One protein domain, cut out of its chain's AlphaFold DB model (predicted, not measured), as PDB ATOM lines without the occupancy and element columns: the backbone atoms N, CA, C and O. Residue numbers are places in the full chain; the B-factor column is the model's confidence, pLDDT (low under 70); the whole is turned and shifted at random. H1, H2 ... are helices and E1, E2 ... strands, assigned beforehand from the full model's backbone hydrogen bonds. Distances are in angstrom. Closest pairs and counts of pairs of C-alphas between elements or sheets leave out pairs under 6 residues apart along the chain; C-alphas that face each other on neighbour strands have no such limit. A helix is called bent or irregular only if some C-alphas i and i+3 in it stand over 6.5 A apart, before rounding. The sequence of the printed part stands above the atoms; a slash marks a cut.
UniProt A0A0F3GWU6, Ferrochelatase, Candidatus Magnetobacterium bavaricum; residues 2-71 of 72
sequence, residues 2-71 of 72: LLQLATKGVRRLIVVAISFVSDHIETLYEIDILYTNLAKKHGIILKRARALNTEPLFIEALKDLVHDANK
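AT A GLANCE: This is residues 2 to 71 of the 72 residues of the protein "Ferrochelatase" of Candidatus Magnetobacterium bavaricum (UniProt A0A0F3GWU6). A tiny sheet of two parallel strands, E1 and E2, has the long helix H2 packed along it, mostly by E2, and the short helix H1 sits at the end where H2 finishes; from the other end of this body the chain leads away to the helix H3, and residues 59 to 71 stick out as a free arm that adds to the length. The printed part has 70 residues, with three named helices and two named strands in the order H1, E1, H2, E2, H3, and the class is mostly helix. The whole is only just loose, close to extended, with a radius of gyration of the C-alphas of 16.4 A, and in outline it is a rod spanning 53 by 22 by 16 A.

HOW THE PARTS SIT: E1, residues 12 to 15, and E2, residues 45 to 48, are parallel neighbours at 19 degrees between their directions. The C-alphas of Leu 13 and Leu 46 face each other at 4.7 A. N 15 and O 47, at 2.8 A, and N 47 and O 13, at 2.9 A, are within hydrogen-bond range. H2, residues 25 to 41, joins E1 and E2 into a strand-helix-strand unit, two parallel neighbour strands with a helix between them in the chain, and its crossover is right-handed. The closest C-alphas of H2 and E2 are those of Thr 36 and Leu 46, 5.5 A apart; those of H2 and E1 are Val 15 and Ile 31, 8.0 A apart. H1, residues 2 to 7, only just touches H2, with 3 pairs of C-alphas within 8 A, the closest being those of Leu 2 and Ala 39, 7.2 A apart. H2 touches H1 with residue 39 alone. H1 and H2 run the same way at a shallow tilt of 15 degrees. H1 and E1 are near each other, with 5 pairs of C-alphas within 10 A. H3, residues 56 to 69, is apart from H1, E1 and H2. Every O i to N i+4 pair is within hydrogen-bond range in H1 and H3, and 8 of 13 are in H2.

IN THESE COORDINATES: E1 measures 10.2 A from first to last C-alpha and E2 10.4 A. H2 runs 21.7 A from C-alpha 25 at (154.186, 125.747, 143.417); it is neither bent nor irregular, but only just: C-alphas 32 and 35 are 6.4 A apart. H1 measures 9.0 A and begins with C-alpha 2 at (166.505, 112.771, 150.959). H3 measures 20.0 A and ends with C-alpha 69 at (172.769, 143.218, 125.843).

THE WHOLE: The two C-alphas farthest apart are those of Lys 41 and Lys 71, at 53.2 A. Residues 59 to 71, of which 59 to 69 belong to H3, stand free; the body without them has 57 residues and spans 39 by 19 by 15 A. The links H1 to E1 and H2 to E2 are tight, E1 to H2 and E2 to H3 are short, and no link is long. The printed part has no cut. Its mean pLDDT is 96.9, and no printed residue is under 70.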
ATOM      1  N   LEU A   2     166.816 112.346 149.577       92.88
ATOM      2  CA  LEU A   2     166.505 112.771 150.959       92.88
ATOM      3  C   LEU A   2     166.519 111.625 151.988       92.88
ATOM      4  O   LEU A   2     167.183 111.726 153.014       92.88
ATOM      5  N   LEU A   3     165.866 110.499 151.682       93.44
ATOM      6  CA  LEU A   3     165.860 109.325 152.567       93.44
ATOM      7  C   LEU A   3     167.261 108.718 152.744       93.44
ATOM      8  O   LEU A   3     167.615 108.290 153.834       93.44
ATOM      9  N   GLN A   4     168.085 108.742 151.694       96.75
ATOM     10  CA  GLN A   4     169.472 108.272 151.769       96.75
ATOM     11  C   GLN A   4     170.336 109.181 152.655       96.75
ATOM     12  O   GLN A   4     171.274 108.712 153.289       96.75
ATOM     13  N   LEU A   5     170.045 110.483 152.711       96.25
ATOM     14  CA  LEU A   5     170.717 111.390 153.643       96.25
ATOM     15  C   LEU A   5     170.290 111.104 155.088       96.25
ATOM     16  O   LEU A   5     171.135 111.114 155.981       96.25
ATOM     17  N   ALA A   6     169.013 110.774 155.309       95.19
ATOM     18  CA  ALA A   6     168.517 110.379 156.626       95.19
ATOM     19  C   ALA A   6     169.202 109.102 157.138       95.19
ATOM     20  O   ALA A   6     169.645 109.068 158.285       95.19
ATOM     21  N   THR A   7     169.357 108.078 156.288       96.44
ATOM     22  CA  THR A   7     170.052 106.832 156.670       96.44
ATOM     23  C   THR A   7     171.537 107.049 156.952       96.44
ATOM     24  O   THR A   7     172.109 106.349 157.781       96.44
ATOM     25  N   LYS A   8     172.155 108.061 156.332       97.19
ATOM     26  CA  LYS A   8     173.528 108.504 156.623       97.19
ATOM     27  C   LYS A   8     173.643 109.394 157.871       97.19
ATOM     28  O   LYS A   8     174.720 109.910 158.147       97.19
ATOM     29  N   GLY A   9     172.557 109.596 158.621       96.50
ATOM     30  CA  GLY A   9     172.563 110.350 159.877       96.50
ATOM     31  C   GLY A   9     172.524 111.873 159.720       96.50
ATOM     32  O   GLY A   9     172.680 112.584 160.713       96.50
ATOM     33  N   VAL A  10     172.284 112.403 158.514       97.94
ATOM     34  CA  VAL A  10     172.096 113.848 158.319       97.94
ATOM     35  C   VAL A  10     170.830 114.287 159.055       97.94
ATOM     36  O   VAL A  10     169.785 113.658 158.923       97.94
ATOM     37  N   ARG A  11     170.917 115.370 159.837       97.50
ATOM     38  CA  ARG A  11     169.797 115.897 160.647       97.50
ATOM     39  C   ARG A  11     169.324 117.286 160.238       97.50
ATOM     40  O   ARG A  11     168.255 117.710 160.663       97.50
ATOM     41  N   ARG A  12     170.113 118.015 159.450       98.25
ATOM     42  CA  ARG A  12     169.816 119.389 159.025       98.25
ATOM     43  C   ARG A  12     170.136 119.528 157.545       98.25
ATOM     44  O   ARG A  12     171.224 119.146 157.131       98.25
ATOM     45  N   LEU A  13     169.191 120.053 156.775       97.25
ATOM     46  CA  LEU A  13     169.315 120.225 155.332       97.25
ATOM     47  C   LEU A  13     168.838 121.621 154.933       97.25
ATOM     48  O   LEU A  13     167.787 122.069 155.390       97.25
ATOM     49  N   ILE A  14     169.598 122.274 154.054       97.38
ATOM     50  CA  ILE A  14     169.162 123.480 153.351       97.38
ATOM     51  C   ILE A  14     169.007 123.127 151.873       97.38
ATOM     52  O   ILE A  14     169.941 122.612 151.261       97.38
ATOM     53  N   VAL A  15     167.830 123.385 151.312       96.81
ATOM     54  CA  VAL A  15     167.536 123.222 149.885       96.81
ATOM     55  C   VAL A  15     167.659 124.576 149.193       96.81
ATOM     56  O   VAL A  15     167.092 125.564 149.658       96.81
ATOM     57  N   VAL A  16     168.376 124.622 148.072       96.88
ATOM     58  CA  VAL A  16     168.491 125.805 147.210       96.88
ATOM     59  C   VAL A  16     167.866 125.462 145.860       96.88
ATOM     60  O   VAL A  16     168.336 124.557 145.176       96.88
ATOM     61  N   ALA A  17     166.785 126.151 145.497       95.12
ATOM     62  CA  ALA A  17     166.104 125.958 144.220       95.12
ATOM     63  C   ALA A  17     166.785 126.819 143.144       95.12
ATOM     64  O   ALA A  17     166.472 127.991 143.003       95.12
ATOM     65  N   ILE A  18     167.758 126.248 142.429       94.44
ATOM     66  CA  ILE A  18     168.610 126.991 141.477       94.44
ATOM     67  C   ILE A  18     167.899 127.253 140.141       94.44
ATOM     68  O   ILE A  18     168.175 128.247 139.478       94.44
ATOM     69  N   SER A  19     166.977 126.377 139.740       93.25
ATOM     70  CA  SER A  19     166.338 126.434 138.417       93.25
ATOM     71  C   SER A  19     165.326 127.570 138.249       93.25
ATOM     72  O   SER A  19     164.880 127.817 137.133       93.25
ATOM     73  N   PHE A  20     164.947 128.246 139.335       94.06
ATOM     74  CA  PHE A  20     163.919 129.279 139.330       94.06
ATOM     75  C   PHE A  20     164.312 130.446 140.227       94.06
ATOM     76  O   PHE A  20     164.893 130.262 141.294       94.06
ATOM     77  N   VAL A  21     163.943 131.653 139.806       96.75
ATOM     78  CA  VAL A  21     164.268 132.893 140.527       96.75
ATOM     79  C   VAL A  21     163.141 133.372 141.442       96.75
ATOM     80  O   VAL A  21     163.401 134.152 142.353       96.75
ATOM     81  N   SER A  22     161.917 132.877 141.253       97.69
ATOM     82  CA  SER A  22     160.723 133.296 141.998       97.69
ATOM     83  C   SER A  22     160.099 132.137 142.762       97.69
ATOM     84  O   SER A  22     160.273 130.972 142.405       97.69
ATOM     85  N   ASP A  23     159.329 132.451 143.799       97.94
ATOM     86  CA  ASP A  23     158.495 131.468 144.472       97.94
ATOM     87  C   ASP A  23     157.266 131.085 143.631       97.94
ATOM     88  O   ASP A  23     156.622 131.927 143.009       97.94
ATOM     89  N   HIS A  24     156.970 129.788 143.604       97.12
ATOM     90  CA  HIS A  24     155.903 129.160 142.820       97.12
ATOM     91  C   HIS A  24     155.571 127.787 143.440       97.12
ATOM     92  O   HIS A  24     156.038 127.480 144.542       97.12
ATOM     93  N   ILE A  25     154.720 126.976 142.804       97.88
ATOM     94  CA  ILE A  25     154.186 125.747 143.417       97.88
ATOM     95  C   ILE A  25     155.294 124.746 143.803       97.88
ATOM     96  O   ILE A  25     155.266 124.192 144.902       97.88
ATOM     97  N   GLU A  26     156.333 124.609 142.987       96.88
ATOM     98  CA  GLU A  26     157.479 123.730 143.223       96.88
ATOM     99  C   GLU A  26     158.286 124.153 144.465       96.88
ATOM    100  O   GLU A  26     158.812 123.310 145.194       96.88
ATOM    101  N   THR A  27     158.371 125.451 144.775       97.00
ATOM    102  CA  THR A  27     159.094 125.921 145.968       97.00
ATOM    103  C   THR A  27     158.208 125.941 147.210       97.00
ATOM    104  O   THR A  27     158.585 125.383 148.243       97.00
ATOM    105  N   LEU A  28     157.025 126.548 147.112       97.50
ATOM    106  CA  LEU A  28     156.135 126.793 148.249       97.50
ATOM    107  C   LEU A  28     155.360 125.552 148.688       97.50
ATOM    108  O   LEU A  28     155.051 125.408 149.868       97.50
ATOM    109  N   TYR A  29     155.010 124.665 147.760       97.94
ATOM    110  CA  TYR A  29     154.236 123.472 148.082       97.94
ATOM    111  C   TYR A  29     155.127 122.236 148.129       97.94
ATOM    112  O   TYR A  29     155.197 121.561 149.158       97.94
ATOM    113  N   GLU A  30     155.848 121.937 147.050       97.25
ATOM    114  CA  GLU A  30     156.617 120.692 147.008       97.25
ATOM    115  C   GLU A  30     157.772 120.698 148.013       97.25
ATOM    116  O   GLU A  30     157.868 119.789 148.840       97.25
ATOM    117  N   ILE A  31     158.617 121.732 148.012       97.06
ATOM    118  CA  ILE A  31     159.739 121.788 148.958       97.06
ATOM    119  C   ILE A  31     159.245 122.116 150.370       97.06
ATOM    120  O   ILE A  31     159.461 121.324 151.295       97.06
ATOM    121  N   ASP A  32     158.592 123.266 150.546       97.88
ATOM    122  CA  ASP A  32     158.315 123.790 151.885       97.88
ATOM    123  C   ASP A  32     157.279 122.956 152.652       97.88
ATOM    124  O   ASP A  32     157.363 122.887 153.880       97.88
ATOM    125  N   ILE A  33     156.365 122.260 151.961       98.00
ATOM    126  CA  ILE A  33     155.340 121.421 152.593       98.00
ATOM    127  C   ILE A  33     155.650 119.936 152.407       98.00
ATOM    128  O   ILE A  33     155.879 119.239 153.401       98.00
ATOM    129  N   LEU A  34     155.650 119.413 151.176       98.31
ATOM    130  CA  LEU A  34     155.738 117.960 150.963       98.31
ATOM    131  C   LEU A  34     157.079 117.395 151.445       98.31
ATOM    132  O   LEU A  34     157.109 116.443 152.234       98.31
ATOM    133  N   TYR A  35     158.194 117.995 151.027       97.44
ATOM    134  CA  TYR A  35     159.526 117.512 151.381       97.44
ATOM    135  C   TYR A  35     159.913 117.847 152.812       97.44
ATOM    136  O   TYR A  35     160.505 116.994 153.475       97.44
ATOM    137  N   THR A  36     159.529 119.009 153.341       97.94
ATOM    138  CA  THR A  36     159.699 119.307 154.772       97.94
ATOM    139  C   THR A  36     158.972 118.284 155.645       97.94
ATOM    140  O   THR A  36     159.550 117.768 156.606       97.94
ATOM    141  N   ASN A  37     157.732 117.917 155.303       98.00
ATOM    142  CA  ASN A  37     156.982 116.907 156.048       98.00
ATOM    143  C   ASN A  37     157.619 115.515 155.937       98.00
ATOM    144  O   ASN A  37     157.708 114.795 156.936       98.00
ATOM    145  N   LEU A  38     158.104 115.137 154.751       97.56
ATOM    146  CA  LEU A  38     158.837 113.885 154.554       97.56
ATOM    147  C   LEU A  38     160.147 113.855 155.359       97.56
ATOM    148  O   LEU A  38     160.445 112.851 156.006       97.56
ATOM    149  N   ALA A  39     160.901 114.955 155.359       97.81
ATOM    150  CA  ALA A  39     162.136 115.127 156.120       97.81
ATOM    151  C   ALA A  39     161.895 114.980 157.621       97.81
ATOM    152  O   ALA A  39     162.581 114.203 158.289       97.81
ATOM    153  N   LYS A  40     160.860 115.653 158.132       97.44
ATOM    154  CA  LYS A  40     160.486 115.618 159.545       97.44
ATOM    155  C   LYS A  40     160.168 114.199 160.016       97.44
ATOM    156  O   LYS A  40     160.644 113.801 161.077       97.44
ATOM    157  N   LYS A  41     159.446 113.411 159.209       97.50
ATOM    158  CA  LYS A  41     159.159 111.989 159.495       97.50
ATOM    159  C   LYS A  41     160.423 111.132 159.658       97.50
ATOM    160  O   LYS A  41     160.370 110.111 160.329       97.50
ATOM    161  N   HIS A  42     161.552 111.561 159.093       97.19
ATOM    162  CA  HIS A  42     162.839 110.862 159.158       97.19
ATOM    163  C   HIS A  42     163.870 111.581 160.050       97.19
ATOM    164  O   HIS A  42     165.068 111.301 159.984       97.19
ATOM    165  N   GLY A  43     163.423 112.510 160.901       97.12
ATOM    166  CA  GLY A  43     164.285 113.219 161.848       97.12
ATOM    167  C   GLY A  43     165.235 114.233 161.203       97.12
ATOM    168  O   GLY A  43     166.278 114.534 161.783       97.12
ATOM    169  N   ILE A  44     164.902 114.740 160.011       98.44
ATOM    170  CA  ILE A  44     165.618 115.834 159.348       98.44
ATOM    171  C   ILE A  44     164.843 117.140 159.536       98.44
ATOM    172  O   ILE A  44     163.651 117.224 159.247       98.44
ATOM    173  N   ILE A  45     165.554 118.187 159.948       98.31
ATOM    174  CA  ILE A  45     165.100 119.574 159.858       98.31
ATOM    175  C   ILE A  45     165.502 120.097 158.479       98.31
ATOM    176  O   ILE A  45     166.686 120.314 158.216       98.31
ATOM    177  N   LEU A  46     164.521 120.282 157.602       98.25
ATOM    178  CA  LEU A  46     164.712 120.838 156.267       98.25
ATOM    179  C   LEU A  46     164.272 122.301 156.261       98.25
ATOM    180  O   LEU A  46     163.213 122.636 156.791       98.25
ATOM    181  N   LYS A  47     165.089 123.166 155.663       97.88
ATOM    182  CA  LYS A  47     164.704 124.528 155.285       97.88
ATOM    183  C   LYS A  47     165.055 124.768 153.826       97.88
ATOM    184  O   LYS A  47     165.984 124.155 153.306       97.88
ATOM    185  N   ARG A  48     164.349 125.685 153.183       97.25
ATOM    186  CA  ARG A  48     164.681 126.162 151.845       97.25
ATOM    187  C   ARG A  48     165.266 127.571 151.931       97.25
ATOM    188  O   ARG A  48     164.850 128.364 152.775       97.25
ATOM    189  N   ALA A  49     166.241 127.876 151.082       97.50
ATOM    190  CA  ALA A  49     166.652 129.253 150.841       97.50
ATOM    191  C   ALA A  49     165.515 130.019 150.140       97.50
ATOM    192  O   ALA A  49     164.825 129.466 149.281       97.50
ATOM    193  N   ARG A  50     165.315 131.289 150.504       96.25
ATOM    194  CA  ARG A  50     164.325 132.141 149.829       96.25
ATOM    195  C   ARG A  50     164.684 132.260 148.347       96.25
ATOM    196  O   ARG A  50     165.864 132.353 148.016       96.25
ATOM    197  N   ALA A  51     163.674 132.248 147.481       97.50
ATOM    198  CA  ALA A  51     163.877 132.608 146.084       97.50
ATOM    199  C   ALA A  51     164.259 134.096 145.983       97.50
ATOM    200  O   ALA A  51     163.978 134.876 146.899       97.50
ATOM    201  N   LEU A  52     164.892 134.480 144.873       97.94
ATOM    202  CA  LEU A  52     165.350 135.853 144.652       97.94
ATOM    203  C   LEU A  52     164.179 136.835 144.563       97.94
ATOM    204  O   LEU A  52     164.303 137.950 145.047       97.94
ATOM    205  N   ASN A  53     163.031 136.425 144.013       97.62
ATOM    206  CA  ASN A  53     161.815 137.236 143.926       97.62
ATOM    207  C   ASN A  53     162.126 138.683 143.480       97.62
ATOM    208  O   ASN A  53     162.628 138.899 142.381       97.62
ATOM    209  N   THR A  54     161.855 139.668 144.340       98.06
ATOM    210  CA  THR A  54     162.103 141.097 144.103       98.06
ATOM    211  C   THR A  54     163.277 141.635 144.924       98.06
ATOM    212  O   THR A  54     163.276 142.809 145.296       98.06
ATOM    213  N   GLU A  55     164.250 140.794 145.275       98.19
ATOM    214  CA  GLU A  55     165.463 141.240 145.965       98.19
ATOM    215  C   GLU A  55     166.161 142.343 145.141       98.19
ATOM    216  O   GLU A  55     166.417 142.139 143.948       98.19
ATOM    217  N   PRO A  56     166.493 143.506 145.738       98.38
ATOM    218  CA  PRO A  56     167.035 144.648 144.995       98.38
ATOM    219  C   PRO A  56     168.283 144.314 144.174       98.38
ATOM    220  O   PRO A  56     168.392 144.739 143.027       98.38
ATOM    221  N   LEU A  57     169.179 143.490 144.726       98.25
ATOM    222  CA  LEU A  57     170.400 143.061 144.042       98.25
ATOM    223  C   LEU A  57     170.106 142.194 142.807       98.25
ATOM    224  O   LEU A  57     170.834 142.249 141.821       98.25
ATOM    225  N   PHE A  58     169.029 141.402 142.833       98.00
ATOM    226  CA  PHE A  58     168.626 140.613 141.671       98.00
ATOM    227  C   PHE A  58     168.078 141.511 140.557       98.00
ATOM    228  O   PHE A  58     168.438 141.338 139.396       98.00
ATOM    229  N   ILE A  59     167.269 142.515 140.909       98.50
ATOM    230  CA  ILE A  59     166.766 143.510 139.950       98.50
ATOM    231  C   ILE A  59     167.926 144.315 139.347       98.50
ATOM    232  O   ILE A  59     167.946 144.546 138.139       98.50
ATOM    233  N   GLU A  60     168.908 144.704 140.161       98.62
ATOM    234  CA  GLU A  60     170.120 145.377 139.689       98.62
ATOM    235  C   GLU A  60     170.899 144.514 138.691       98.62
ATOM    236  O   GLU A  60     171.231 144.996 137.608       98.62
ATOM    237  N   ALA A  61     171.091 143.227 138.992       98.31
ATOM    238  CA  ALA A  61     171.752 142.297 138.081       98.31
ATOM    239  C   ALA A  61     170.994 142.140 136.750       98.31
ATOM    240  O   ALA A  61     171.608 142.124 135.686       98.31
ATOM    241  N   LEU A  62     169.656 142.066 136.775       98.12
ATOM    242  CA  LEU A  62     168.844 142.027 135.552       98.12
ATOM    243  C   LEU A  62     168.980 143.315 134.730       98.12
ATOM    244  O   LEU A  62     169.106 143.253 133.507       98.12
ATOM    245  N   LYS A  63     168.974 144.477 135.393       98.00
ATOM    246  CA  LYS A  63     169.186 145.790 134.767       98.00
ATOM    247  C   LYS A  63     170.548 145.834 134.064       98.00
ATOM    248  O   LYS A  63     170.610 146.236 132.904       98.00
ATOM    249  N   ASP A  64     171.606 145.368 134.723       98.19
ATOM    250  CA  ASP A  64     172.950 145.310 134.139       98.19
ATOM    251  C   ASP A  64     173.002 144.374 132.920       98.19
ATOM    252  O   ASP A  64     173.486 144.779 131.864       98.19
ATOM    253  N   LEU A  65     172.401 143.179 133.008       97.62
ATOM    254  CA  LEU A  65     172.319 142.234 131.886       97.62
ATOM    255  C   LEU A  65     171.612 142.828 130.658       97.62
ATOM    256  O   LEU A  65     172.066 142.638 129.530       97.62
ATOM    257  N   VAL A  66     170.510 143.557 130.860       97.88
ATOM    258  CA  VAL A  66     169.775 144.212 129.766       97.88
ATOM    259  C   VAL A  66     170.589 145.354 129.157       97.88
ATOM    260  O   VAL A  66     170.627 145.488 127.935       97.88
ATOM    261  N   HIS A  67     171.254 146.179 129.971       96.88
ATOM    262  CA  HIS A  67     172.119 147.237 129.446       96.88
ATOM    263  C   HIS A  67     173.292 146.672 128.652       96.88
ATOM    264  O   HIS A  67     173.580 147.190 127.578       96.88
ATOM    265  N   ASP A  68     173.932 145.610 129.140       97.06
ATOM    266  CA  ASP A  68     175.022 144.941 128.432       97.06
ATOM    267  C   ASP A  68     174.558 144.342 127.101       97.06
ATOM    268  O   ASP A  68     175.241 144.492 126.089       97.06
ATOM    269  N   ALA A  69     173.364 143.744 127.068       95.12
ATOM    270  CA  ALA A  69     172.769 143.218 125.843       95.12
ATOM    271  C   ALA A  69     172.397 144.305 124.817       95.12
ATOM    272  O   ALA A  69     172.310 144.000 123.633       95.12
ATOM    273  N   ASN A  70     172.197 145.555 125.244       88.38
ATOM    274  CA  ASN A  70     171.838 146.685 124.379       88.38
ATOM    275  C   ASN A  70     173.051 147.501 123.887       88.38
ATOM    276  O   ASN A  70     172.866 148.528 123.239       88.38
ATOM    277  N   LYS A  71     174.288 147.083 124.183       84.88
ATOM    278  CA  LYS A  71     175.525 147.768 123.748       84.88
ATOM    279  C   LYS A  71     175.918 147.492 122.279       84.88
ATOM    280  O   LYS A  71     177.104 147.557 121.964       84.88
TER     281      LYS A  71